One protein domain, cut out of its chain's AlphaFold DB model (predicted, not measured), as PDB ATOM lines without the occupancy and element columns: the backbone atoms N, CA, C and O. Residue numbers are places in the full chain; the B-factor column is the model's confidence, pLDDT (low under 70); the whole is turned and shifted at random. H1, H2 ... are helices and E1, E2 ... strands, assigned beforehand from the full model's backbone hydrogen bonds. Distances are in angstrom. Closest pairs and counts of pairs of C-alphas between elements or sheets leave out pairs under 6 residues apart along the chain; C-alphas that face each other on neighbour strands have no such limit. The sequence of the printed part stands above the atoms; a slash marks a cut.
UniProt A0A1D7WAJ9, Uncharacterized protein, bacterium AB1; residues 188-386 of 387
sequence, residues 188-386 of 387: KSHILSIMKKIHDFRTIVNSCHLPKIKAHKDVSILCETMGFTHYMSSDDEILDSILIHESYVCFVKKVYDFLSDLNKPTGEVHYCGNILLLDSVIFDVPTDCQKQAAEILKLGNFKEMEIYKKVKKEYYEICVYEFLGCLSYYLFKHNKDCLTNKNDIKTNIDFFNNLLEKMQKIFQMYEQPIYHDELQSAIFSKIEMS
ATOM      1  N   LYS A 188     137.288 129.400 171.020       92.06
ATOM      2  CA  LYS A 188     138.465 130.099 170.463       92.06
ATOM      3  C   LYS A 188     139.711 129.213 170.315       92.06
ATOM      4  O   LYS A 188     140.269 129.111 169.226       92.06
ATOM      5  N   SER A 189     140.161 128.566 171.393       92.19
ATOM      6  CA  SER A 189     141.383 127.741 171.398       92.19
ATOM      7  C   SER A 189     141.317 126.556 170.435       92.19
ATOM      8  O   SER A 189     142.305 126.213 169.776       92.19
ATOM      9  N   HIS A 190     140.155 125.917 170.349       92.06
ATOM     10  CA  HIS A 190     139.958 124.744 169.509       92.06
ATOM     11  C   HIS A 190     139.822 125.139 168.043       92.06
ATOM     12  O   HIS A 190     140.430 124.499 167.188       92.06
ATOM     13  N   ILE A 191     139.119 126.237 167.762       91.00
ATOM     14  CA  ILE A 191     139.022 126.834 166.426       91.00
ATOM     15  C   ILE A 191     140.411 127.185 165.908       91.00
ATOM     16  O   ILE A 191     140.770 126.755 164.819       91.00
ATOM     17  N   LEU A 192     141.241 127.868 166.701       93.81
ATOM     18  CA  LEU A 192     142.620 128.180 166.307       93.81
ATOM     19  C   LEU A 192     143.432 126.914 166.000       93.81
ATOM     20  O   LEU A 192     144.180 126.866 165.023       93.81
ATOM     21  N   SER A 193     143.246 125.857 166.793       94.81
ATOM     22  CA  SER A 193     143.898 124.565 166.558       94.81
ATOM     23  C   SER A 193     143.444 123.911 165.250       94.81
ATOM     24  O   SER A 193     144.279 123.385 164.514       94.81
ATOM     25  N   ILE A 194     142.148 123.971 164.936       94.56
ATOM     26  CA  ILE A 194     141.572 123.491 163.673       94.56
ATOM     27  C   ILE A 194     142.109 124.312 162.499       94.56
ATOM     28  O   ILE A 194     142.625 123.738 161.542       94.56
ATOM     29  N   MET A 195     142.072 125.641 162.596       93.25
ATOM     30  CA  MET A 195     142.543 126.555 161.554       93.25
ATOM     31  C   MET A 195     144.028 126.370 161.248       93.25
ATOM     32  O   MET A 195     144.430 126.389 160.086       93.25
ATOM     33  N   LYS A 196     144.840 126.064 162.264       93.12
ATOM     34  CA  LYS A 196     146.232 125.659 162.063       93.12
ATOM     35  C   LYS A 196     146.357 124.380 161.224       93.12
ATOM     36  O   LYS A 196     147.195 124.319 160.333       93.12
ATOM     37  N   LYS A 197     145.507 123.370 161.447       94.06
ATOM     38  CA  LYS A 197     145.496 122.150 160.615       94.06
ATOM     39  C   LYS A 197     145.050 122.430 159.184       94.06
ATOM     40  O   LYS A 197     145.622 121.863 158.258       94.06
ATOM     41  N   ILE A 198     144.069 123.313 158.993       93.06
ATOM     42  CA  ILE A 198     143.633 123.758 157.663       93.06
ATOM     43  C   ILE A 198     144.765 124.479 156.922       93.06
ATOM     44  O   ILE A 198     144.998 124.196 155.746       93.06
ATOM     45  N   HIS A 199     145.515 125.338 157.615       90.88
ATOM     46  CA  HIS A 199     146.713 125.980 157.077       90.88
ATOM     47  C   HIS A 199     147.792 124.959 156.668       90.88
ATOM     48  O   HIS A 199     148.382 125.078 155.591       90.88
ATOM     49  N   ASP A 200     148.030 123.933 157.489       91.88
ATOM     50  CA  ASP A 200     148.989 122.871 157.170       91.88
ATOM     51  C   ASP A 200     148.558 122.091 155.908       91.88
ATOM     52  O   ASP A 200     149.376 121.863 155.014       91.88
ATOM     53  N   PHE A 201     147.268 121.741 155.782       91.94
ATOM     54  CA  PHE A 201     146.720 121.139 154.556       91.94
ATOM     55  C   PHE A 201     146.939 122.039 153.339       91.94
ATOM     56  O   PHE A 201     147.426 121.565 152.310       91.94
ATOM     57  N   ARG A 202     146.640 123.339 153.466       89.62
ATOM     58  CA  ARG A 202     146.837 124.323 152.394       89.62
ATOM     59  C   ARG A 202     148.269 124.333 151.896       89.62
ATOM     60  O   ARG A 202     148.509 124.336 150.695       89.62
ATOM     61  N   THR A 203     149.218 124.361 152.825       89.31
ATOM     62  CA  THR A 203     150.646 124.426 152.509       89.31
ATOM     63  C   THR A 203     151.067 123.222 151.674       89.31
ATOM     64  O   THR A 203     151.746 123.389 150.660       89.31
ATOM     65  N   ILE A 204     150.597 122.025 152.036       89.06
ATOM     66  CA  ILE A 204     150.866 120.800 151.279       89.06
ATOM     67  C   ILE A 204     150.235 120.888 149.882       89.06
ATOM     68  O   ILE A 204     150.956 120.781 148.890       89.06
ATOM     69  N   VAL A 205     148.926 121.154 149.791       88.50
ATOM     70  CA  VAL A 205     148.195 121.240 148.510       88.50
ATOM     71  C   VAL A 205     148.836 122.273 147.582       88.50
ATOM     72  O   VAL A 205     149.159 121.968 146.430       88.50
ATOM     73  N   ASN A 206     149.106 123.473 148.095       88.06
ATOM     74  CA  ASN A 206     149.707 124.548 147.319       88.06
ATOM     75  C   ASN A 206     151.117 124.195 146.859       88.06
ATOM     76  O   ASN A 206     151.446 124.467 145.711       88.06
ATOM     77  N   SER A 207     151.937 123.558 147.698       86.44
ATOM     78  CA  SER A 207     153.293 123.160 147.299       86.44
ATOM     79  C   SER A 207     153.305 122.143 146.150       86.44
ATOM     80  O   SER A 207     154.193 122.187 145.301       86.44
ATOM     81  N   CYS A 208     152.303 121.259 146.085       83.75
ATOM     82  CA  CYS A 208     152.240 120.186 145.095       83.75
ATOM     83  C   CYS A 208     151.551 120.598 143.784       83.75
ATOM     84  O   CYS A 208     151.952 120.136 142.711       83.75
ATOM     85  N   HIS A 209     150.515 121.438 143.860       86.19
ATOM     86  CA  HIS A 209     149.582 121.648 142.746       86.19
ATOM     87  C   HIS A 209     149.583 123.077 142.204       86.19
ATOM     88  O   HIS A 209     149.524 123.271 140.989       86.19
ATOM     89  N   LEU A 210     149.716 124.086 143.068       87.75
ATOM     90  CA  LEU A 210     149.572 125.483 142.657       87.75
ATOM     91  C   LEU A 210     150.644 125.952 141.649       87.75
ATOM     92  O   LEU A 210     150.274 126.655 140.708       87.75
ATOM     93  N   PRO A 211     151.935 125.559 141.754       88.44
ATOM     94  CA  PRO A 211     152.934 125.873 140.732       88.44
ATOM     95  C   PRO A 211     152.577 125.333 139.348       88.44
ATOM     96  O   PRO A 211     152.830 126.015 138.360       88.44
ATOM     97  N   LYS A 212     151.969 124.140 139.273       86.94
ATOM     98  CA  LYS A 212     151.531 123.549 138.001       86.94
ATOM     99  C   LYS A 212     150.400 124.375 137.406       86.94
ATOM    100  O   LYS A 212     150.533 124.852 136.291       86.94
ATOM    101  N   ILE A 213     149.353 124.639 138.187       87.44
ATOM    102  CA  ILE A 213     148.206 125.451 137.752       87.44
ATOM    103  C   ILE A 213     148.678 126.822 137.242       87.44
ATOM    104  O   ILE A 213     148.324 127.227 136.141       87.44
ATOM    105  N   LYS A 214     149.538 127.517 137.997       86.81
ATOM    106  CA  LYS A 214     150.015 128.866 137.642       86.81
ATOM    107  C   LYS A 214     150.980 128.910 136.451       86.81
ATOM    108  O   LYS A 214     151.175 129.983 135.889       86.81
ATOM    109  N   ALA A 215     151.620 127.796 136.095       87.00
ATOM    110  CA  ALA A 215     152.544 127.743 134.963       87.00
ATOM    111  C   ALA A 215     151.830 127.579 133.609       87.00
ATOM    112  O   ALA A 215     152.415 127.904 132.574       87.00
ATOM    113  N   HIS A 216     150.583 127.092 133.602       86.56
ATOM    114  CA  HIS A 216     149.802 126.912 132.378       86.56
ATOM    115  C   HIS A 216     149.109 128.211 131.954       86.56
ATOM    116  O   HIS A 216     148.586 128.962 132.775       86.56
ATOM    117  N   LYS A 217     149.112 128.477 130.644       81.69
ATOM    118  CA  LYS A 217     148.625 129.742 130.069       81.69
ATOM    119  C   LYS A 217     147.102 129.844 129.999       81.69
ATOM    120  O   LYS A 217     146.584 130.950 130.091       81.69
ATOM    121  N   ASP A 218     146.412 128.715 129.870       83.50
ATOM    122  CA  ASP A 218     144.971 128.667 129.584       83.50
ATOM    123  C   ASP A 218     144.111 128.443 130.844       83.50
ATOM    124  O   ASP A 218     142.978 127.969 130.772       83.50
ATOM    125  N   VAL A 219     144.637 128.797 132.022       88.19
ATOM    126  CA  VAL A 219     143.891 128.722 133.283       88.19
ATOM    127  C   VAL A 219     143.068 129.986 133.486       88.19
ATOM    128  O   VAL A 219     143.597 131.092 133.597       88.19
ATOM    129  N   SER A 220     141.759 129.806 133.613       87.88
ATOM    130  CA  SER A 220     140.852 130.848 134.083       87.88
ATOM    131  C   SER A 220     140.902 130.925 135.607       87.88
ATOM    132  O   SER A 220     140.736 129.913 136.292       87.88
ATOM    133  N   ILE A 221     141.127 132.129 136.134       87.44
ATOM    134  CA  ILE A 221     141.158 132.412 137.572       87.44
ATOM    135  C   ILE A 221     139.891 133.186 137.927       87.44
ATOM    136  O   ILE A 221     139.660 134.276 137.402       87.44
ATOM    137  N   LEU A 222     139.082 132.628 138.824       85.31
ATOM    138  CA  LEU A 222     137.897 133.278 139.369       85.31
ATOM    139  C   LEU A 222     138.170 133.633 140.835       85.31
ATOM    140  O   LEU A 222     138.347 132.752 141.670       85.31
ATOM    141  N   CYS A 223     138.207 134.926 141.148       80.25
ATOM    142  CA  CYS A 223     138.418 135.404 142.512       80.25
ATOM    143  C   CYS A 223     137.078 135.767 143.159       80.25
ATOM    144  O   CYS A 223     136.355 136.621 142.644       80.25
ATOM    145  N   GLU A 224     136.761 135.157 144.301       82.88
ATOM    146  CA  GLU A 224     135.661 135.608 145.157       82.88
ATOM    147  C   GLU A 224     136.129 136.784 146.035       82.88
ATOM    148  O   GLU A 224     137.199 136.735 146.643       82.88
ATOM    149  N   THR A 225     135.320 137.845 146.143       82.75
ATOM    150  CA  THR A 225     135.570 138.940 147.094       82.75
ATOM    151  C   THR A 225     135.625 138.395 148.516       82.75
ATOM    152  O   THR A 225     134.618 137.861 148.999       82.75
ATOM    153  N   MET A 226     136.774 138.580 149.170       83.69
ATOM    154  CA  MET A 226     137.091 138.055 150.498       83.69
ATOM    155  C   MET A 226     136.772 136.563 150.637       83.69
ATOM    156  O   MET A 226     136.202 136.132 151.633       83.69
ATOM    157  N   GLY A 227     137.107 135.791 149.601       83.12
ATOM    158  CA  GLY A 227     136.859 134.357 149.534       83.12
ATOM    159  C   GLY A 227     138.005 133.602 148.872       83.12
ATOM    160  O   GLY A 227     139.125 134.101 148.750       83.12
ATOM    161  N   PHE A 228     137.718 132.371 148.460       83.62
ATOM    162  CA  PHE A 228     138.715 131.505 147.842       83.62
ATOM    163  C   PHE A 228     138.924 131.848 146.365       83.62
ATOM    164  O   PHE A 228     138.009 132.268 145.653       83.62
ATOM    165  N   THR A 229     140.148 131.627 145.893       85.31
ATOM    166  CA  THR A 229     140.453 131.635 144.462       85.31
ATOM    167  C   THR A 229     140.059 130.297 143.862       85.31
ATOM    168  O   THR A 229     140.463 129.255 144.370       85.31
ATOM    169  N   HIS A 230     139.322 130.333 142.761       88.56
ATOM    170  CA  HIS A 230     138.905 129.161 142.006       88.56
ATOM    171  C   HIS A 230     139.649 129.086 140.675       88.56
ATOM    172  O   HIS A 230     139.906 130.111 140.030       88.56
ATOM    173  N   TYR A 231     139.980 127.867 140.255       90.56
ATOM    174  CA  TYR A 231     140.706 127.615 139.011       90.56
ATOM    175  C   TYR A 231     139.876 126.762 138.058       90.56
ATOM    176  O   TYR A 231     139.246 125.787 138.461       90.56
ATOM    177  N   MET A 232     139.889 127.115 136.774       89.06
ATOM    178  CA  MET A 232     139.216 126.357 135.719       89.06
ATOM    179  C   MET A 232     140.107 126.244 134.485       89.06
ATOM    180  O   MET A 232     140.781 127.201 134.108       89.06
ATOM    181  N   SER A 233     140.091 125.081 133.840       87.88
ATOM    182  CA  SER A 233     140.760 124.847 132.560       87.88
ATOM    183  C   SER A 233     140.068 123.720 131.798       87.88
ATOM    184  O   SER A 233     139.470 122.836 132.409       87.88
ATOM    185  N   SER A 234     140.163 123.756 130.470       83.81
ATOM    186  CA  SER A 234     139.805 122.644 129.581       83.81
ATOM    187  C   SER A 234     141.000 121.743 129.237       83.81
ATOM    188  O   SER A 234     140.854 120.842 128.419       83.81
ATOM    189  N   ASP A 235     142.182 122.032 129.786       85.31
ATOM    190  CA  ASP A 235     143.414 121.272 129.567       85.31
ATOM    191  C   ASP A 235     143.484 120.063 130.515       85.31
ATOM    192  O   ASP A 235     143.575 120.216 131.739       85.31
ATOM    193  N   ASP A 236     143.458 118.864 129.928       84.56
ATOM    194  CA  ASP A 236     143.514 117.588 130.642       84.56
ATOM    195  C   ASP A 236     144.813 117.430 131.459       84.56
ATOM    196  O   ASP A 236     144.804 116.750 132.486       84.56
ATOM    197  N   GLU A 237     145.920 118.082 131.073       83.62
ATOM    198  CA  GLU A 237     147.219 117.936 131.755       83.62
ATOM    199  C   GLU A 237     147.233 118.521 133.178       83.62
ATOM    200  O   GLU A 237     148.006 118.084 134.037       83.62
ATOM    201  N   ILE A 238     146.374 119.506 133.450       88.81
ATOM    202  CA  ILE A 238     146.279 120.177 134.757       88.81
ATOM    203  C   ILE A 238     144.976 119.906 135.491       88.81
ATOM    204  O   ILE A 238     144.843 120.317 136.651       88.81
ATOM    205  N   LEU A 239     144.041 119.208 134.847       89.31
ATOM    206  CA  LEU A 239     142.708 118.961 135.376       89.31
ATOM    207  C   LEU A 239     142.767 118.312 136.762       89.31
ATOM    208  O   LEU A 239     142.100 118.780 137.679       89.31
ATOM    209  N   ASP A 240     143.645 117.330 136.965       87.94
ATOM    210  CA  ASP A 240     143.811 116.670 138.265       87.94
ATOM    211  C   ASP A 240     144.251 117.641 139.369       87.94
ATOM    212  O   ASP A 240     143.768 117.581 140.498       87.94
ATOM    213  N   SER A 241     145.164 118.566 139.053       89.44
ATOM    214  CA  SER A 241     145.657 119.549 140.029       89.44
ATOM    215  C   SER A 241     144.582 120.577 140.376       89.44
ATOM    216  O   SER A 241     144.466 120.958 141.541       89.44
ATOM    217  N   ILE A 242     143.777 120.982 139.388       91.50
ATOM    218  CA  ILE A 242     142.606 121.836 139.602       91.50
ATOM    219  C   ILE A 242     141.577 121.105 140.470       91.50
ATOM    220  O   ILE A 242     141.154 121.646 141.486       91.50
ATOM    221  N   LEU A 243     141.226 119.858 140.144       90.69
ATOM    222  CA  LEU A 243     140.249 119.074 140.905       90.69
ATOM    223  C   LEU A 243     140.674 118.867 142.362       90.69
ATOM    224  O   LEU A 243     139.846 119.004 143.258       90.69
ATOM    225  N   ILE A 244     141.956 118.593 142.623       89.88
ATOM    226  CA  ILE A 244     142.482 118.483 143.994       89.88
ATOM    227  C   ILE A 244     142.342 119.815 144.741       89.88
ATOM    228  O   ILE A 244     141.915 119.825 145.897       89.88
ATOM    229  N   HIS A 245     142.674 120.936 144.093       91.00
ATOM    230  CA  HIS A 245     142.528 122.262 144.689       91.00
ATOM    231  C   HIS A 245     141.061 122.588 145.009       91.00
ATOM    232  O   HIS A 245     140.750 122.996 146.124       91.00
ATOM    233  N   GLU A 246     140.143 122.357 144.072       91.06
ATOM    234  CA  GLU A 246     138.713 122.612 144.278       91.06
ATOM    235  C   GLU A 246     138.109 121.686 145.349       91.06
ATOM    236  O   GLU A 246     137.302 122.124 146.170       91.06
ATOM    237  N   SER A 247     138.551 120.426 145.408       91.12
ATOM    238  CA  SER A 247     138.189 119.467 146.462       91.12
ATOM    239  C   SER A 247     138.650 119.956 147.846       91.12
ATOM    240  O   SER A 247     137.880 119.919 148.809       91.12
ATOM    241  N   TYR A 248     139.863 120.516 147.938       91.81
ATOM    242  CA  TYR A 248     140.352 121.191 149.144       91.81
ATOM    243  C   TYR A 248     139.485 122.403 149.517       91.81
ATOM    244  O   TYR A 248     139.043 122.494 150.661       91.81
ATOM    245  N   VAL A 249     139.191 123.303 148.572       90.69
ATOM    246  CA  VAL A 249     138.350 124.489 148.825       90.69
ATOM    247  C   VAL A 249     136.961 124.083 149.330       90.69
ATOM    248  O   VAL A 249     136.474 124.649 150.310       90.69
ATOM    249  N   CYS A 250     136.339 123.071 148.721       90.75
ATOM    250  CA  CYS A 250     135.055 122.521 149.164       90.75
ATOM    251  C   CYS A 250     135.126 121.998 150.606       90.75
ATOM    252  O   CYS A 250     134.269 122.313 151.436       90.75
ATOM    253  N   PHE A 251     136.180 121.245 150.925       93.06
ATOM    254  CA  PHE A 251     136.423 120.765 152.278       93.06
ATOM    255  C   PHE A 251     136.558 121.910 153.282       93.06
ATOM    256  O   PHE A 251     135.887 121.883 154.311       93.06
ATOM    257  N   VAL A 252     137.351 122.941 152.980       91.88
ATOM    258  CA  VAL A 252     137.514 124.088 153.882       91.88
ATOM    259  C   VAL A 252     136.193 124.823 154.101       91.88
ATOM    260  O   VAL A 252     135.860 125.102 155.251       91.88
ATOM    261  N   LYS A 253     135.400 125.057 153.041       90.38
ATOM    262  CA  LYS A 253     134.056 125.654 153.161       90.38
ATOM    263  C   LYS A 253     133.186 124.854 154.146       90.38
ATOM    264  O   LYS A 253     132.606 125.436 155.055       90.38
ATOM    265  N   LYS A 254     133.195 123.517 154.071       90.19
ATOM    266  CA  LYS A 254     132.461 122.655 155.020       90.19
ATOM    267  C   LYS A 254     132.982 122.704 156.453       90.19
ATOM    268  O   LYS A 254     132.184 122.642 157.387       90.19
ATOM    269  N   VAL A 255     134.294 122.820 156.646       91.94
ATOM    270  CA  VAL A 255     134.859 123.040 157.985       91.94
ATOM    271  C   VAL A 255     134.388 124.381 158.547       91.94
ATOM    272  O   VAL A 255     134.033 124.451 159.719       91.94
ATOM    273  N   TYR A 256     134.352 125.432 157.727       90.81
ATOM    274  CA  TYR A 256     133.906 126.755 158.166       90.81
ATOM    275  C   TYR A 256     132.421 126.765 158.534       90.81
ATOM    276  O   TYR A 256     132.086 127.313 159.580       90.81
ATOM    277  N   ASP A 257     131.563 126.100 157.756       88.12
ATOM    278  CA  ASP A 257     130.140 125.928 158.088       88.12
ATOM    279  C   ASP A 257     129.981 125.279 159.477       88.12
ATOM    280  O   ASP A 257     129.358 125.852 160.370       88.12
ATOM    281  N   PHE A 258     130.654 124.143 159.704       88.94
ATOM    282  CA  PHE A 258     130.636 123.436 160.990       88.94
ATOM    283  C   PHE A 258     131.105 124.313 162.159       88.94
ATOM    284  O   PHE A 258     130.483 124.340 163.220       88.94
ATOM    285  N   LEU A 259     132.202 125.054 161.977       90.19
ATOM    286  CA  LEU A 259     132.697 125.976 162.997       90.19
ATOM    287  C   LEU A 259     131.728 127.139 163.240       90.19
ATOM    288  O   LEU A 259     131.592 127.580 164.377       90.19
ATOM    289  N   SER A 260     131.074 127.660 162.199       88.12
ATOM    290  CA  SER A 260     130.066 128.719 162.328       88.12
ATOM    291  C   SER A 260     128.886 128.252 163.177       88.12
ATOM    292  O   SER A 260     128.516 128.921 164.141       88.12
ATOM    293  N   ASP A 261     128.378 127.053 162.896       85.38
ATOM    294  CA  ASP A 261     127.277 126.449 163.642       85.38
ATOM    295  C   ASP A 261     127.636 126.218 165.119       85.38
ATOM    296  O   ASP A 261     126.856 126.546 166.015       85.38
ATOM    297  N   LEU A 262     128.850 125.743 165.409       85.38
ATOM    298  CA  LEU A 262     129.339 125.570 166.783       85.38
ATOM    299  C   LEU A 262     129.416 126.864 167.601       85.38
ATOM    300  O   LEU A 262     129.334 126.813 168.829       85.38
ATOM    301  N   ASN A 263     129.622 128.006 166.947       85.31
ATOM    302  CA  ASN A 263     129.759 129.297 167.621       85.31
ATOM    303  C   ASN A 263     128.433 130.047 167.778       85.31
ATOM    304  O   ASN A 263     128.429 131.134 168.361       85.31
ATOM    305  N   LYS A 264     127.316 129.489 167.297       87.00
ATOM    306  CA  LYS A 264     125.991 130.059 167.551       87.00
ATOM    307  C   LYS A 264     125.661 130.017 169.053       87.00
ATOM    308  O   LYS A 264     126.105 129.105 169.759       87.00
ATOM    309  N   PRO A 265     124.897 130.995 169.569       86.88
ATOM    310  CA  PRO A 265     124.384 130.940 170.933       86.88
ATOM    311  C   PRO A 265     123.578 129.656 171.163       86.88
ATOM    312  O   PRO A 265     122.786 129.266 170.313       86.88
ATOM    313  N   THR A 266     123.755 129.008 172.316       89.94
ATOM    314  CA  THR A 266     122.937 127.846 172.684       89.94
ATOM    315  C   THR A 266     121.631 128.275 173.339       89.94
ATOM    316  O   THR A 266     121.568 129.231 174.122       89.94
ATOM    317  N   GLY A 267     120.584 127.505 173.073       90.00
ATOM    318  CA  GLY A 267     119.250 127.736 173.589       90.00
ATOM    319  C   GLY A 267     118.412 128.725 172.786       90.00
ATOM    320  O   GLY A 267     117.548 129.389 173.362       90.00
ATOM    321  N   GLU A 268     118.654 128.846 171.484       91.81
ATOM    322  CA  GLU A 268     117.821 129.639 170.587       91.81
ATOM    323  C   GLU A 268     116.483 128.937 170.333       91.81
ATOM    324  O   GLU A 268     116.421 127.804 169.859       91.81
ATOM    325  N   VAL A 269     115.388 129.630 170.659       92.81
ATOM    326  CA  VAL A 269     114.026 129.084 170.580       92.81
ATOM    327  C   VAL A 269     113.246 129.776 169.467       92.81
ATOM    328  O   VAL A 269     112.877 130.956 169.583       92.81
ATOM    329  N   HIS A 270     112.897 129.017 168.430       91.94
ATOM    330  CA  HIS A 270     112.107 129.493 167.297       91.94
ATOM    331  C   HIS A 270     110.759 128.783 167.232       91.94
ATOM    332  O   HIS A 270     110.679 127.561 167.294       91.94
ATOM    333  N   TYR A 271     109.691 129.561 167.081       88.31
ATOM    334  CA  TYR A 271     108.341 129.044 166.894       88.31
ATOM    335  C   TYR A 271     107.851 129.447 165.505       88.31
ATOM    336  O   TYR A 271     107.643 130.632 165.238       88.31
ATOM    337  N   CYS A 272     107.707 128.462 164.621       85.50
ATOM    338  CA  CYS A 272     107.393 128.651 163.208       85.50
ATOM    339  C   CYS A 272     106.091 127.913 162.871       85.50
ATOM    340  O   CYS A 272     106.107 126.782 162.387       85.50
ATOM    341  N   GLY A 273     104.946 128.542 163.143       82.00
ATOM    342  CA  GLY A 273     103.639 127.924 162.913       82.00
ATOM    343  C   GLY A 273     103.386 126.769 163.883       82.00
ATOM    344  O   GLY A 273     103.165 127.016 165.056       82.00
ATOM    345  N   ASN A 274     103.439 125.522 163.408       84.38
ATOM    346  CA  ASN A 274     103.157 124.319 164.213       84.38
ATOM    347  C   ASN A 274     104.429 123.539 164.598       84.38
ATOM    348  O   ASN A 274     104.368 122.338 164.872       84.38
ATOM    349  N   ILE A 275     105.594 124.190 164.535       91.50
ATOM    350  CA  ILE A 275     106.887 123.585 164.858       91.50
ATOM    351  C   ILE A 275     107.608 124.482 165.860       91.50
ATOM    352  O   ILE A 275     107.784 125.683 165.629       91.50
ATOM    353  N   LEU A 276     108.041 123.872 166.961       93.50
ATOM    354  CA  LEU A 276     108.946 124.465 167.933       93.50
ATOM    355  C   LEU A 276     110.354 123.924 167.681       93.50
ATOM    356  O   LEU A 276     110.549 122.712 167.597       93.50
ATOM    357  N   LEU A 277     111.322 124.824 167.539       93.25
ATOM    358  CA  LEU A 277     112.729 124.499 167.344       93.25
ATOM    359  C   LEU A 277     113.548 125.006 168.530       93.25
ATOM    360  O   LEU A 277     113.348 126.138 168.982       93.25
ATOM    361  N   LEU A 278     114.492 124.180 168.970       93.19
ATOM    362  CA  LEU A 278     115.530 124.507 169.937       93.19
ATOM    363  C   LEU A 278     116.889 124.276 169.267       93.19
ATOM    364  O   LEU A 278     117.177 123.160 168.846       93.19
ATOM    365  N   ASP A 279     117.685 125.335 169.104       89.38
ATOM    366  CA  ASP A 279     118.959 125.312 168.363       89.38
ATOM    367  C   ASP A 279     118.821 124.676 166.964       89.38
ATOM    368  O   ASP A 279     119.633 123.863 166.536       89.38
ATOM    369  N   SER A 280     117.751 125.040 166.244       87.69
ATOM    370  CA  SER A 280     117.375 124.506 164.917       87.69
ATOM    371  C   SER A 280     116.954 123.029 164.871       87.69
ATOM    372  O   SER A 280     116.613 122.528 163.800       87.69
ATOM    373  N   VAL A 281     116.888 122.343 166.013       89.81
ATOM    374  CA  VAL A 281     116.400 120.961 166.123       89.81
ATOM    375  C   VAL A 281     114.937 120.966 166.555       89.81
ATOM    376  O   VAL A 281     114.536 121.763 167.403       89.81
ATOM    377  N   ILE A 282     114.121 120.073 165.987       91.50
ATOM    378  CA  ILE A 282     112.713 119.932 166.383       91.50
ATOM    379  C   ILE A 282     112.633 119.572 167.869       91.50
ATOM    380  O   ILE A 282     113.187 118.568 168.318       91.50
ATOM    381  N   PHE A 283     111.924 120.407 168.624       93.44
ATOM    382  CA  PHE A 283     111.618 120.179 170.026       93.44
ATOM    383  C   PHE A 283     110.210 119.595 170.127       93.44
ATOM    384  O   PHE A 283     109.212 120.311 170.015       93.44
ATOM    385  N   ASP A 284     110.141 118.270 170.258       90.44
ATOM    386  CA  ASP A 284     108.896 117.516 170.130       90.44
ATOM    387  C   ASP A 284     107.987 117.717 171.350       90.44
ATOM    388  O   ASP A 284     108.239 117.194 172.432       90.44
ATOM    389  N   VAL A 285     106.939 118.523 171.197       89.69
ATOM    390  CA  VAL A 285     105.879 118.707 172.196       89.69
ATOM    391  C   VAL A 285     104.519 118.754 171.495       89.69
ATOM    392  O   VAL A 285     104.444 119.219 170.348       89.69
ATOM    393  N   PRO A 286     103.428 118.321 172.164       90.19
ATOM    394  CA  PRO A 286     102.079 118.371 171.609       90.19
ATOM    395  C   PRO A 286     101.743 119.754 171.057       90.19
ATOM    396  O   PRO A 286     102.056 120.768 171.684       90.19
ATOM    397  N   THR A 287     101.083 119.799 169.897       89.06
ATOM    398  CA  THR A 287     100.787 121.045 169.168       89.06
ATOM    399  C   THR A 287     100.077 122.080 170.037       89.06
ATOM    400  O   THR A 287     100.437 123.256 170.003       89.06
ATOM    401  N   ASP A 288      99.150 121.633 170.882       88.69
ATOM    402  CA  ASP A 288      98.368 122.498 171.770       88.69
ATOM    403  C   ASP A 288      99.226 123.150 172.874       88.69
ATOM    404  O   ASP A 288      98.892 124.226 173.371       88.69
ATOM    405  N   CYS A 289     100.381 122.557 173.201       88.62
ATOM    406  CA  CYS A 289     101.307 123.029 174.233       88.62
ATOM    407  C   CYS A 289     102.502 123.820 173.669       88.62
ATOM    408  O   CYS A 289     103.236 124.441 174.436       88.62
ATOM    409  N   GLN A 290     102.722 123.830 172.347       91.19
ATOM    410  CA  GLN A 290     103.937 124.393 171.731       91.19
ATOM    411  C   GLN A 290     104.162 125.871 172.060       91.19
ATOM    412  O   GLN A 290     105.291 126.279 172.337       91.19
ATOM    413  N   LYS A 291     103.102 126.686 172.050       91.12
ATOM    414  CA  LYS A 291     103.220 128.119 172.344       91.12
ATOM    415  C   LYS A 291     103.625 128.363 173.800       91.12
ATOM    416  O   LYS A 291     104.547 129.135 174.049       91.12
ATOM    417  N   GLN A 292     102.981 127.675 174.742       92.50
ATOM    418  CA  GLN A 292     103.316 127.768 176.165       92.50
ATOM    419  C   GLN A 292     104.723 127.226 176.444       92.50
ATOM    420  O   GLN A 292     105.492 127.856 177.166       92.50
ATOM    421  N   ALA A 293     105.101 126.108 175.820       93.00
ATOM    422  CA  ALA A 293     106.450 125.557 175.907       93.00
ATOM    423  C   ALA A 293     107.506 126.564 175.422       93.00
ATOM    424  O   ALA A 293     108.508 126.786 176.101       93.00
ATOM    425  N   ALA A 294     107.259 127.231 174.288       93.56
ATOM    426  CA  ALA A 294     108.142 128.271 173.767       93.56
ATOM    427  C   ALA A 294     108.268 129.468 174.724       93.56
ATOM    428  O   ALA A 294     109.361 130.014 174.880       93.56
ATOM    429  N   GLU A 295     107.171 129.879 175.365       93.31
ATOM    430  CA  GLU A 295     107.173 130.941 176.376       93.31
ATOM    431  C   GLU A 295     107.990 130.531 177.609       93.31
ATOM    432  O   GLU A 295     108.849 131.302 178.035       93.31
ATOM    433  N   ILE A 296     107.806 129.307 178.121       93.62
ATOM    434  CA  ILE A 296     108.556 128.761 179.266       93.62
ATOM    435  C   ILE A 296     110.056 128.681 178.966       93.62
ATOM    436  O   ILE A 296     110.861 129.135 179.778       93.62
ATOM    437  N   LEU A 297     110.436 128.150 177.800       92.81
ATOM    438  CA  LEU A 297     111.836 128.033 177.374       92.81
ATOM    439  C   LEU A 297     112.535 129.397 177.268       92.81
ATOM    440  O   LEU A 297     113.745 129.492 177.470       92.81
ATOM    441  N   LYS A 298     111.778 130.462 176.981       92.44
ATOM    442  CA  LYS A 298     112.281 131.842 176.894       92.44
ATOM    443  C   LYS A 298     112.308 132.574 178.237       92.44
ATOM    444  O   LYS A 298     112.797 133.704 178.295       92.44
ATOM    445  N   LEU A 299     111.804 131.976 179.318       90.31
ATOM    446  CA  LEU A 299     111.860 132.592 180.641       90.31
ATOM    447  C   LEU A 299     113.306 132.638 181.146       90.31
ATOM    448  O   LEU A 299     113.942 131.607 181.351       90.31
ATOM    449  N   GLY A 300     113.800 133.837 181.463       83.75
ATOM    450  CA  GLY A 300     115.160 134.026 181.987       83.75
ATOM    451  C   GLY A 300     115.431 133.368 183.349       83.75
ATOM    452  O   GLY A 300     116.578 133.316 183.778       83.75
ATOM    453  N   ASN A 301     114.402 132.871 184.042       87.75
ATOM    454  CA  ASN A 301     114.516 132.159 185.318       87.75
ATOM    455  C   ASN A 301     114.252 130.644 185.203       87.75
ATOM    456  O   ASN A 301     114.074 129.980 186.228       87.75
ATOM    457  N   PHE A 302     114.192 130.088 183.989       92.50
ATOM    458  CA  PHE A 302     113.998 128.654 183.797       92.50
ATOM    459  C   PHE A 302     115.325 127.901 183.958       92.50
ATOM    460  O   PHE A 302     116.176 127.886 183.069       92.50
ATOM    461  N   LYS A 303     115.515 127.291 185.133       93.31
ATOM    462  CA  LYS A 303     116.772 126.652 185.547       93.31
ATOM    463  C   LYS A 303     117.199 125.523 184.607       93.31
ATOM    464  O   LYS A 303     118.386 125.360 184.343       93.31
ATOM    465  N   GLU A 304     116.247 124.749 184.111       95.00
ATOM    466  CA  GLU A 304     116.483 123.602 183.238       95.00
ATOM    467  C   GLU A 304     117.039 124.035 181.878       95.00
ATOM    468  O   GLU A 304     117.885 123.341 181.318       95.00
ATOM    469  N   MET A 305     116.675 125.228 181.400       94.56
ATOM    470  CA  MET A 305     117.260 125.815 180.194       94.56
ATOM    471  C   MET A 305     118.737 126.177 180.379       94.56
ATOM    472  O   MET A 305     119.550 125.996 179.475       94.56
ATOM    473  N   GLU A 306     119.118 126.653 181.563       93.00
ATOM    474  CA  GLU A 306     120.524 126.921 181.878       93.00
ATOM    475  C   GLU A 306     121.339 125.621 181.963       93.00
ATOM    476  O   GLU A 306     122.489 125.574 181.519       93.00
ATOM    477  N   ILE A 307     120.734 124.535 182.463       94.69
ATOM    478  CA  ILE A 307     121.351 123.201 182.443       94.69
ATOM    479  C   ILE A 307     121.504 122.712 180.998       94.69
ATOM    480  O   ILE A 307     122.606 122.305 180.629       94.69
ATOM    481  N   TYR A 308     120.457 122.819 180.174       94.88
ATOM    482  CA  TYR A 308     120.501 122.488 178.747       94.88
ATOM    483  C   TYR A 308     121.671 123.186 178.047       94.88
ATOM    484  O   TYR A 308     122.510 122.521 177.443       94.88
ATOM    485  N   LYS A 309     121.788 124.514 178.191       92.75
ATOM    486  CA  LYS A 309     122.859 125.301 177.557       92.75
ATOM    487  C   LYS A 309     124.247 124.806 177.957       92.75
ATOM    488  O   LYS A 309     125.139 124.741 177.110       92.75
ATOM    489  N   LYS A 310     124.432 124.448 179.234       92.62
ATOM    490  CA  LYS A 310     125.694 123.903 179.746       92.62
ATOM    491  C   LYS A 310     126.004 122.533 179.136       92.62
ATOM    492  O   LYS A 310     127.094 122.353 178.602       92.62
ATOM    493  N   VAL A 311     125.045 121.605 179.169       93.06
ATOM    494  CA  VAL A 311     125.205 120.244 178.623       93.06
ATOM    495  C   VAL A 311     125.449 120.286 177.113       93.06
ATOM    496  O   VAL A 311     126.345 119.609 176.611       93.06
ATOM    497  N   LYS A 312     124.715 121.132 176.379       90.88
ATOM    498  CA  LYS A 312     124.898 121.325 174.933       90.88
ATOM    499  C   LYS A 312     126.301 121.847 174.613       90.88
ATOM    500  O   LYS A 312     126.946 121.340 173.699       90.88
ATOM    501  N   LYS A 313     126.816 122.797 175.403       89.75
ATOM    502  CA  LYS A 313     128.180 123.321 175.240       89.75
ATOM    503  C   LYS A 313     129.255 122.262 175.511       89.75
ATOM    504  O   LYS A 313     130.206 122.172 174.740       89.75
ATOM    505  N   GLU A 314     129.099 121.451 176.559       90.62
ATOM    506  CA  GLU A 314     129.999 120.320 176.846       90.62
ATOM    507  C   GLU A 314     129.989 119.296 175.696       90.62
ATOM    508  O   GLU A 314     131.036 118.800 175.283       90.62
ATOM    509  N   TYR A 315     128.821 119.029 175.109       90.25
ATOM    510  CA  TYR A 315     128.707 118.141 173.954       90.25
ATOM    511  C   TYR A 315     129.378 118.705 172.691       90.25
ATOM    512  O   TYR A 315     130.077 117.982 171.976       90.25
ATOM    513  N   TYR A 316     129.210 120.000 172.416       90.44
ATOM    514  CA  TYR A 316     129.919 120.678 171.327       90.44
ATOM    515  C   TYR A 316     131.433 120.608 171.503       90.44
ATOM    516  O   TYR A 316     132.148 120.351 170.535       90.44
ATOM    517  N   GLU A 317     131.927 120.747 172.733       89.69
ATOM    518  CA  GLU A 317     133.347 120.589 173.030       89.69
ATOM    519  C   GLU A 317     133.865 119.190 172.645       89.69
ATOM    520  O   GLU A 317     134.913 119.074 172.005       89.69
ATOM    521  N   ILE A 318     133.103 118.131 172.947       89.62
ATOM    522  CA  ILE A 318     133.428 116.753 172.542       89.62
ATOM    523  C   ILE A 318     133.481 116.631 171.013       89.62
ATOM    524  O   ILE A 318     134.471 116.127 170.478       89.62
ATOM    525  N   CYS A 319     132.470 117.142 170.302       89.69
ATOM    526  CA  CYS A 319     132.427 117.110 168.834       89.69
ATOM    527  C   CYS A 319     133.655 117.793 168.217       89.69
ATOM    528  O   CYS A 319     134.266 117.284 167.277       89.69
ATOM    529  N   VAL A 320     134.052 118.937 168.776       91.19
ATOM    530  CA  VAL A 320     135.229 119.692 168.340       91.19
ATOM    531  C   VAL A 320     136.523 118.911 168.586       91.19
ATOM    532  O   VAL A 320     137.403 118.900 167.720       91.19
ATOM    533  N   TYR A 321     136.657 118.231 169.728       91.25
ATOM    534  CA  TYR A 321     137.818 117.384 170.008       91.25
ATOM    535  C   TYR A 321     137.914 116.188 169.058       91.25
ATOM    536  O   TYR A 321     138.997 115.912 168.531       91.25
ATOM    537  N   GLU A 322     136.801 115.501 168.799       91.50
ATOM    538  CA  GLU A 322     136.753 114.399 167.833       91.50
ATOM    539  C   GLU A 322     137.128 114.877 166.428       91.50
ATOM    540  O   GLU A 322     137.951 114.255 165.745       91.50
ATOM    541  N   PHE A 323     136.591 116.029 166.025       93.00
ATOM    542  CA  PHE A 323     136.900 116.657 164.748       93.00
ATOM    543  C   PHE A 323     138.389 116.997 164.620       93.00
ATOM    544  O   PHE A 323     139.035 116.632 163.633       93.00
ATOM    545  N   LEU A 324     138.973 117.626 165.642       93.31
ATOM    546  CA  LEU A 324     140.396 117.962 165.678       93.31
ATOM    547  C   LEU A 324     141.292 116.712 165.640       93.31
ATOM    548  O   LEU A 324     142.337 116.713 164.975       93.31
ATOM    549  N   GLY A 325     140.891 115.638 166.324       92.88
ATOM    550  CA  GLY A 325     141.573 114.344 166.278       92.88
ATOM    551  C   GLY A 325     141.551 113.735 164.875       92.88
ATOM    552  O   GLY A 325     142.596 113.326 164.359       92.88
ATOM    553  N   CYS A 326     140.385 113.756 164.224       93.31
ATOM    554  CA  CYS A 326     140.209 113.308 162.845       93.31
ATOM    555  C   CYS A 326     141.104 114.106 161.881       93.31
ATOM    556  O   CYS A 326     141.909 113.517 161.155       93.31
ATOM    557  N   LEU A 327     141.055 115.443 161.939       94.88
ATOM    558  CA  LEU A 327     141.915 116.319 161.135       94.88
ATOM    559  C   LEU A 327     143.397 116.009 161.323       94.88
ATOM    560  O   LEU A 327     144.135 115.887 160.347       94.88
ATOM    561  N   SER A 328     143.838 115.858 162.572       94.12
ATOM    562  CA  SER A 328     145.245 115.606 162.892       94.12
ATOM    563  C   SER A 328     145.732 114.277 162.315       94.12
ATOM    564  O   SER A 328     146.823 114.215 161.742       94.12
ATOM    565  N   TYR A 329     144.916 113.226 162.417       93.56
ATOM    566  CA  TYR A 329     145.220 111.918 161.841       93.56
ATOM    567  C   TYR A 329     145.342 111.984 160.312       93.56
ATOM    568  O   TYR A 329     146.321 111.497 159.739       93.56
ATOM    569  N   TYR A 330     144.373 112.616 159.644       92.88
ATOM    570  CA  TYR A 330     144.350 112.689 158.185       92.88
ATOM    571  C   TYR A 330     145.401 113.631 157.609       92.88
ATOM    572  O   TYR A 330     145.964 113.317 156.564       92.88
ATOM    573  N   LEU A 331     145.742 114.713 158.310       93.12
ATOM    574  CA  LEU A 331     146.853 115.585 157.936       93.12
ATOM    575  C   LEU A 331     148.180 114.827 157.970       93.12
ATOM    576  O   LEU A 331     148.953 114.879 157.014       93.12
ATOM    577  N   PHE A 332     148.434 114.084 159.053       89.56
ATOM    578  CA  PHE A 332     149.636 113.260 159.166       89.56
ATOM    579  C   PHE A 332     149.719 112.234 158.031       89.56
ATOM    580  O   PHE A 332     150.773 112.080 157.408       89.56
ATOM    581  N   LYS A 333     148.598 111.562 157.735       86.50
ATOM    582  CA  LYS A 333     148.512 110.598 156.637       86.50
ATOM    583  C   LYS A 333     148.795 111.259 155.282       86.50
ATOM    584  O   LYS A 333     149.686 110.802 154.575       86.50
ATOM    585  N   HIS A 334     148.107 112.354 154.960       85.38
ATOM    586  CA  HIS A 334     148.274 113.071 153.694       85.38
ATOM    587  C   HIS A 334     149.712 113.553 153.496       85.38
ATOM    588  O   HIS A 334     150.282 113.373 152.424       85.38
ATOM    589  N   ASN A 335     150.327 114.142 154.525       84.00
ATOM    590  CA  ASN A 335     151.706 114.618 154.436       84.00
ATOM    591  C   ASN A 335     152.674 113.465 154.119       84.00
ATOM    592  O   ASN A 335     153.511 113.560 153.222       84.00
ATOM    593  N   LYS A 336     152.519 112.326 154.807       81.38
ATOM    594  CA  LYS A 336     153.321 111.124 154.552       81.38
ATOM    595  C   LYS A 336     153.122 110.586 153.132       81.38
ATOM    596  O   LYS A 336     154.097 110.192 152.490       81.38
ATOM    597  N   ASP A 337     151.885 110.559 152.651       78.69
ATOM    598  CA  ASP A 337     151.555 110.027 151.329       78.69
ATOM    599  C   ASP A 337     152.114 110.928 150.208       78.69
ATOM    600  O   ASP A 337     152.720 110.410 149.266       78.69
ATOM    601  N   CYS A 338     152.042 112.259 150.364       74.81
ATOM    602  CA  CYS A 338     152.673 113.232 149.460       74.81
ATOM    603  C   CYS A 338     154.200 113.107 149.429       74.81
ATOM    604  O   CYS A 338     154.787 113.037 148.354       74.81
ATOM    605  N   LEU A 339     154.857 113.026 150.591       68.75
ATOM    606  CA  LEU A 339     156.321 112.910 150.669       68.75
ATOM    607  C   LEU A 339     156.857 111.609 150.061       68.75
ATOM    608  O   LEU A 339     158.016 111.541 149.658       68.75
ATOM    609  N   THR A 340     156.035 110.560 150.028       68.50
ATOM    610  CA  THR A 340     156.453 109.238 149.549       68.50
ATOM    611  C   THR A 340     156.001 108.924 148.121       68.50
ATOM    612  O   THR A 340     156.319 107.838 147.641       68.50
ATOM    613  N   ASN A 341     155.309 109.850 147.432       65.88
ATOM    614  CA  ASN A 341     154.723 109.655 146.091       65.88
ATOM    615  C   ASN A 341     153.908 108.351 145.967       65.88
ATOM    616  O   ASN A 341     153.908 107.696 144.926       65.88
ATOM    617  N   LYS A 342     153.249 107.928 147.053       58.78
ATOM    618  CA  LYS A 342     152.608 106.604 147.122       58.78
ATOM    619  C   LYS A 342     151.194 106.551 146.562       58.78
ATOM    620  O   LYS A 342     150.720 105.456 146.277       58.78
ATOM    621  N   ASN A 343     150.528 107.693 146.430       60.75
ATOM    622  CA  ASN A 343     149.145 107.732 145.972       60.75
ATOM    623  C   ASN A 343     149.075 107.832 144.451       60.75
ATOM    624  O   ASN A 343     149.759 108.659 143.842       60.75
ATOM    625  N   ASP A 344     148.196 107.026 143.858       71.81
ATOM    626  CA  ASP A 344     147.721 107.298 142.509       71.81
ATOM    627  C   ASP A 344     146.931 108.621 142.474       71.81
ATOM    628  O   ASP A 344     146.466 109.142 143.494       71.81
ATOM    629  N   ILE A 345     146.814 109.193 141.278       74.69
ATOM    630  CA  ILE A 345     146.160 110.484 141.036       74.69
ATOM    631  C   ILE A 345     144.727 110.502 141.588       74.69
ATOM    632  O   ILE A 345     144.328 111.466 142.242       74.69
ATOM    633  N   LYS A 346     143.979 109.410 141.394       76.88
ATOM    634  CA  LYS A 346     142.584 109.295 141.825       76.88
ATOM    635  C   LYS A 346     142.447 109.374 143.346       76.88
ATOM    636  O   LYS A 346     141.586 110.084 143.852       76.88
ATOM    637  N   THR A 347     143.345 108.722 144.079       79.38
ATOM    638  CA  THR A 347     143.379 108.750 145.545       79.38
ATOM    639  C   THR A 347     143.626 110.160 146.085       79.38
ATOM    640  O   THR A 347     143.074 110.518 147.124       79.38
ATOM    641  N   ASN A 348     144.422 110.976 145.385       78.00
ATOM    642  CA  ASN A 348     144.646 112.371 145.770       78.00
ATOM    643  C   ASN A 348     143.432 113.259 145.459       78.00
ATOM    644  O   ASN A 348     143.056 114.066 146.306       78.00
ATOM    645  N   ILE A 349     142.789 113.082 144.298       81.75
ATOM    646  CA  ILE A 349     141.555 113.806 143.931       81.75
ATOM    647  C   ILE A 349     140.445 113.534 144.955       81.75
ATOM    648  O   ILE A 349     139.814 114.462 145.471       81.75
ATOM    649  N   ASP A 350     140.254 112.263 145.306       85.88
ATOM    650  CA  ASP A 350     139.180 111.832 146.197       85.88
ATOM    651  C   ASP A 350     139.519 112.027 147.687       85.88
ATOM    652  O   ASP A 350     138.678 111.758 148.544       85.88
ATOM    653  N   PHE A 351     140.732 112.474 148.046       90.06
ATOM    654  CA  PHE A 351     141.170 112.544 149.446       90.06
ATOM    655  C   PHE A 351     140.230 113.389 150.314       90.06
ATOM    656  O   PHE A 351     139.764 112.913 151.352       90.06
ATOM    657  N   PHE A 352     139.953 114.633 149.905       91.69
ATOM    658  CA  PHE A 352     139.152 115.560 150.708       91.69
ATOM    659  C   PHE A 352     137.676 115.157 150.739       91.69
ATOM    660  O   PHE A 352     137.052 115.246 151.793       91.69
ATOM    661  N   ASN A 353     137.147 114.598 149.649       88.25
ATOM    662  CA  ASN A 353     135.802 114.020 149.631       88.25
ATOM    663  C   ASN A 353     135.686 112.844 150.617       88.25
ATOM    664  O   ASN A 353     134.806 112.834 151.474       88.25
ATOM    665  N   ASN A 354     136.639 111.908 150.590       88.62
ATOM    666  CA  ASN A 354     136.693 110.797 151.546       88.62
ATOM    667  C   ASN A 354     136.875 111.277 152.996       88.62
ATOM    668  O   ASN A 354     136.439 110.611 153.936       88.62
ATOM    669  N   LEU A 355     137.577 112.394 153.206       91.69
ATOM    670  CA  LEU A 355     137.721 113.011 154.520       91.69
ATOM    671  C   LEU A 355     136.385 113.585 155.007       91.69
ATOM    672  O   LEU A 355     135.997 113.320 156.146       91.69
ATOM    673  N   LEU A 356     135.661 114.295 154.138       89.81
ATOM    674  CA  LEU A 356     134.331 114.832 154.430       89.81
ATOM    675  C   LEU A 356     133.334 113.732 154.794       89.81
ATOM    676  O   LEU A 356     132.651 113.855 155.807       89.81
ATOM    677  N   GLU A 357     133.293 112.628 154.046       89.00
ATOM    678  CA  GLU A 357     132.415 111.488 154.357       89.00
ATOM    679  C   GLU A 357     132.679 110.919 155.758       89.00
ATOM    680  O   GLU A 357     131.762 110.565 156.500       89.00
ATOM    681  N   LYS A 358     133.948 110.870 156.169       87.81
ATOM    682  CA  LYS A 358     134.327 110.391 157.505       87.81
ATOM    683  C   LYS A 358     133.972 111.381 158.605       87.81
ATOM    684  O   LYS A 358     133.687 110.959 159.723       87.81
ATOM    685  N   MET A 359     133.982 112.673 158.292       88.81
ATOM    686  CA  MET A 359     133.572 113.744 159.201       88.81
ATOM    687  C   MET A 359     132.056 113.915 159.266       88.81
ATOM    688  O   MET A 359     131.560 114.453 160.249       88.81
ATOM    689  N   GLN A 360     131.308 113.398 158.291       85.62
ATOM    690  CA  GLN A 360     129.855 113.530 158.233       85.62
ATOM    691  C   GLN A 360     129.162 112.992 159.491       85.62
ATOM    692  O   GLN A 360     128.181 113.573 159.941       85.62
ATOM    693  N   LYS A 361     129.706 111.938 160.112       82.44
ATOM    694  CA  LYS A 361     129.203 111.439 161.403       82.44
ATOM    695  C   LYS A 361     129.357 112.462 162.530       82.44
ATOM    696  O   LYS A 361     128.448 112.604 163.334       82.44
ATOM    697  N   ILE A 362     130.472 113.190 162.561       85.56
ATOM    698  CA  ILE A 362     130.730 114.247 163.551       85.56
ATOM    699  C   ILE A 362     129.787 115.430 163.304       85.56
ATOM    700  O   ILE A 362     129.214 115.973 164.243       85.56
ATOM    701  N   PHE A 363     129.554 115.780 162.035       81.31
ATOM    702  CA  PHE A 363     128.582 116.813 161.665       81.31
ATOM    703  C   PHE A 363     127.150 116.426 162.065       81.31
ATOM    704  O   PHE A 363     126.420 117.255 162.587       81.31
ATOM    705  N   GLN A 364     126.769 115.154 161.915       81.69
ATOM    706  CA  GLN A 364     125.464 114.652 162.365       81.69
ATOM    707  C   GLN A 364     125.323 114.618 163.892       81.69
ATOM    708  O   GLN A 364     124.228 114.820 164.410       81.69
ATOM    709  N   MET A 365     126.408 114.349 164.626       78.44
ATOM    710  CA  MET A 365     126.395 114.356 166.092       78.44
ATOM    711  C   MET A 365     126.018 115.738 166.638       78.44
ATOM    712  O   MET A 365     125.172 115.836 167.523       78.44
ATOM    713  N   TYR A 366     126.564 116.810 166.059       76.81
ATOM    714  CA  TYR A 366     126.274 118.193 166.456       76.81
ATOM    715  C   TYR A 366     124.764 118.535 166.466       76.81
ATOM    716  O   TYR A 366     124.288 119.237 167.367       76.81
ATOM    717  N   GLU A 367     123.999 117.994 165.515       80.94
ATOM    718  CA  GLU A 367     122.564 118.261 165.338       80.94
ATOM    719  C   GLU A 367     121.654 117.410 166.244       80.94
ATOM    720  O   GLU A 367     120.429 117.497 166.154       80.94
ATOM    721  N   GLN A 368     122.207 116.572 167.129       83.50
ATOM    722  CA  GLN A 368     121.375 115.702 167.961       83.50
ATOM    723  C   GLN A 368     120.564 116.482 169.018       83.50
ATOM    724  O   GLN A 368     121.085 117.430 169.629       83.50
ATOM    725  N   PRO A 369     119.302 116.073 169.273       85.62
ATOM    726  CA  PRO A 369     118.493 116.603 170.364       85.62
ATOM    727  C   PRO A 369     119.089 116.138 171.693       85.62
ATOM    728  O   PRO A 369     119.029 114.964 172.049       85.62
ATOM    729  N   ILE A 370     119.713 117.058 172.421       87.06
ATOM    730  CA  ILE A 370     120.432 116.761 173.664       87.06
ATOM    731  C   ILE A 370     119.643 117.348 174.814       87.06
ATOM    732  O   ILE A 370     119.325 118.529 174.778       87.06
ATOM    733  N   TYR A 371     119.359 116.551 175.844       91.12
ATOM    734  CA  TYR A 371     118.622 117.007 177.027       91.12
ATOM    735  C   TYR A 371     117.172 117.463 176.722       91.12
ATOM    736  O   TYR A 371     116.548 118.185 177.502       91.12
ATOM    737  N   HIS A 372     116.633 117.077 175.555       92.38
ATOM    738  CA  HIS A 372     115.273 117.438 175.141       92.38
ATOM    739  C   HIS A 372     114.225 116.762 176.032       92.38
ATOM    740  O   HIS A 372     113.296 117.436 176.464       92.38
ATOM    741  N   ASP A 373     114.394 115.481 176.362       92.81
ATOM    742  CA  ASP A 373     113.435 114.715 177.171       92.81
ATOM    743  C   ASP A 373     113.307 115.287 178.597       92.81
ATOM    744  O   ASP A 373     112.209 115.426 179.150       92.81
ATOM    745  N   GLU A 374     114.432 115.683 179.197       94.38
ATOM    746  CA  GLU A 374     114.466 116.333 180.506       94.38
ATOM    747  C   GLU A 374     113.811 117.719 180.469       94.38
ATOM    748  O   GLU A 374     113.035 118.060 181.367       94.38
ATOM    749  N   LEU A 375     114.071 118.504 179.417       93.88
ATOM    750  CA  LEU A 375     113.410 119.794 179.208       93.88
ATOM    751  C   LEU A 375     111.900 119.640 179.013       93.88
ATOM    752  O   LEU A 375     111.137 120.389 179.618       93.88
ATOM    753  N   GLN A 376     111.461 118.675 178.205       94.25
ATOM    754  CA  GLN A 376     110.045 118.380 177.987       94.25
ATOM    755  C   GLN A 376     109.358 118.049 179.313       94.25
ATOM    756  O   GLN A 376     108.345 118.657 179.655       94.25
ATOM    757  N   SER A 377     109.955 117.153 180.102       92.88
ATOM    758  CA  SER A 377     109.436 116.760 181.417       92.88
ATOM    759  C   SER A 377     109.281 117.962 182.361       92.88
ATOM    760  O   SER A 377     108.265 118.104 183.050       92.88
ATOM    761  N   ALA A 378     110.263 118.867 182.367       92.88
ATOM    762  CA  ALA A 378     110.227 120.083 183.175       92.88
ATOM    763  C   ALA A 378     109.177 121.099 182.693       92.88
ATOM    764  O   ALA A 378     108.516 121.745 183.511       92.88
ATOM    765  N   ILE A 379     109.000 121.230 181.378       93.00
ATOM    766  CA  ILE A 379     107.972 122.086 180.778       93.00
ATOM    767  C   ILE A 379     106.580 121.575 181.142       93.00
ATOM    768  O   ILE A 379     105.776 122.360 181.638       93.00
ATOM    769  N   PHE A 380     106.304 120.280 180.959       92.12
ATOM    770  CA  PHE A 380     104.997 119.708 181.296       92.12
ATOM    771  C   PHE A 380     104.669 119.883 182.777       92.12
ATOM    772  O   PHE A 380     103.580 120.343 183.102       92.12
ATOM    773  N   SER A 381     105.648 119.674 183.661       89.31
ATOM    774  CA  SER A 381     105.478 119.927 185.097       89.31
ATOM    775  C   SER A 381     105.101 121.386 185.399       89.31
ATOM    776  O   SER A 381     104.308 121.654 186.295       89.31
ATOM    777  N   LYS A 382     105.645 122.361 184.654       87.69
ATOM    778  CA  LYS A 382     105.275 123.779 184.804       87.69
ATOM    779  C   LYS A 382     103.898 124.108 184.233       87.69
ATOM    780  O   LYS A 382     103.212 124.955 184.803       87.69
ATOM    781  N   ILE A 383     103.520 123.484 183.121       87.69
ATOM    782  CA  ILE A 383     102.204 123.672 182.501       87.69
ATOM    783  C   ILE A 383     101.116 123.145 183.441       87.69
ATOM    784  O   ILE A 383     100.202 123.894 183.765       87.69
ATOM    785  N   GLU A 384     101.280 121.936 183.985       80.38
ATOM    786  CA  GLU A 384     100.342 121.332 184.946       80.38
ATOM    787  C   GLU A 384     100.191 122.145 186.244       80.38
ATOM    788  O   GLU A 384      99.144 122.109 186.877       80.38
ATOM    789  N   MET A 385     101.220 122.895 186.654       64.94
ATOM    790  CA  MET A 385     101.147 123.801 187.811       64.94
ATOM    791  C   MET A 385     100.487 125.157 187.507       64.94
ATOM    792  O   MET A 385     100.278 125.945 188.432       64.94
ATOM    793  N   SER A 386     100.251 125.469 186.230       58.78
ATOM    794  CA  SER A 386      99.674 126.739 185.769       58.78
ATOM    795  C   SER A 386      98.175 126.636 185.449       58.78
ATOM    796  O   SER A 386      97.538 127.674 185.247       58.78
TER     797      SER A 386
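AT A GLANCE: This is residues 188 to 386 of the 387 residues of an uncharacterized protein of bacterium AB1 (UniProt A0A1D7WAJ9). Four helices, H1, H2, H4 and H6, stand side by side in an up-and-down bundle, each running against the one before it, and the longest, H4, reaches beyond the bundle to a small head made of the hairpin E3 and E4 with H3 and H7. Near the bundle's other end the hairpin E1 and E2 packs on H2 through E2, and short H5 also packs on H2. The printed part has 199 residues, with seven named helices and four named strands in the order H1 E1 E2 H2 E3 E4 H3 H4 H5 H6 H7; both two-stranded sheets are antiparallel and the class is mostly helix. The whole is a loose rod, with a radius of gyration of the C-alphas of 22.6 A and spans of 74 by 31 by 26 A.

IN THESE COORDINATES: H1, residues 188 to 215, begins at C-alpha (138.465, 130.099, 170.463), is 38.3 A long and has a kink of 48 degrees near residue 206. E1 is residues 220 to 223 and E2 residues 229 to 232. H2, residues 236 to 262, is 39.6 A long. E3 is residues 269 to 272, E4 residues 275 to 278 and H3 residues 287 to 297. H4, residues 303 to 339, runs 54.5 A from (116.772, 126.652, 185.547). H5 is residues 345 to 349. H6, residues 351 to 366, is 23.3 A long, with a kink of 36 degrees near residue 359. H7, residues 372 to 384, ends at (100.342, 121.332, 184.946).

HOW THE PARTS SIT: In the bundle H1 touches H2 at His 209 and Ser 241, their closest C-alphas, 5.2 A apart, opposite ways at a shallow tilt of 13 degrees. H2 touches H6, C-alphas 247 and 352 being closest at 5.8 A. H4 touches H6 with its residues 315 to 330 alone, closest C-alphas 319 and 362, 6.2 A. H1 touches H4, closest C-alphas 194 and 324, 6.0 A. H2 touches H5, closest C-alphas 244 and 349, 4.8 A. In the hairpin E1 and E2, N 220 and O 232 are 2.8 A apart, within hydrogen-bond range; in E3 and E4, N 277 and O 270 are 2.8 A apart. H7 touches H3, about perpendicular at 82 degrees, closest C-alphas 379 and 293, 6.2 A, and touches H4, closest C-alphas 375 and 304, 6.3 A. Every O i to N i+4 pair is within hydrogen-bond range in H4, H5 and H7; elsewhere the counts are 22 of 24 in H1, 21 of 23 in H2, 5 of 7 in H3 and 10 of 12 in H6.

THE WHOLE: The two farthest C-alphas, of Lys 217 and Met 385, are 75.0 A apart. The printed part has no cut and no long link. Its mean pLDDT is 87.9; residues 339 to 343 and 385 to 386 are under 70.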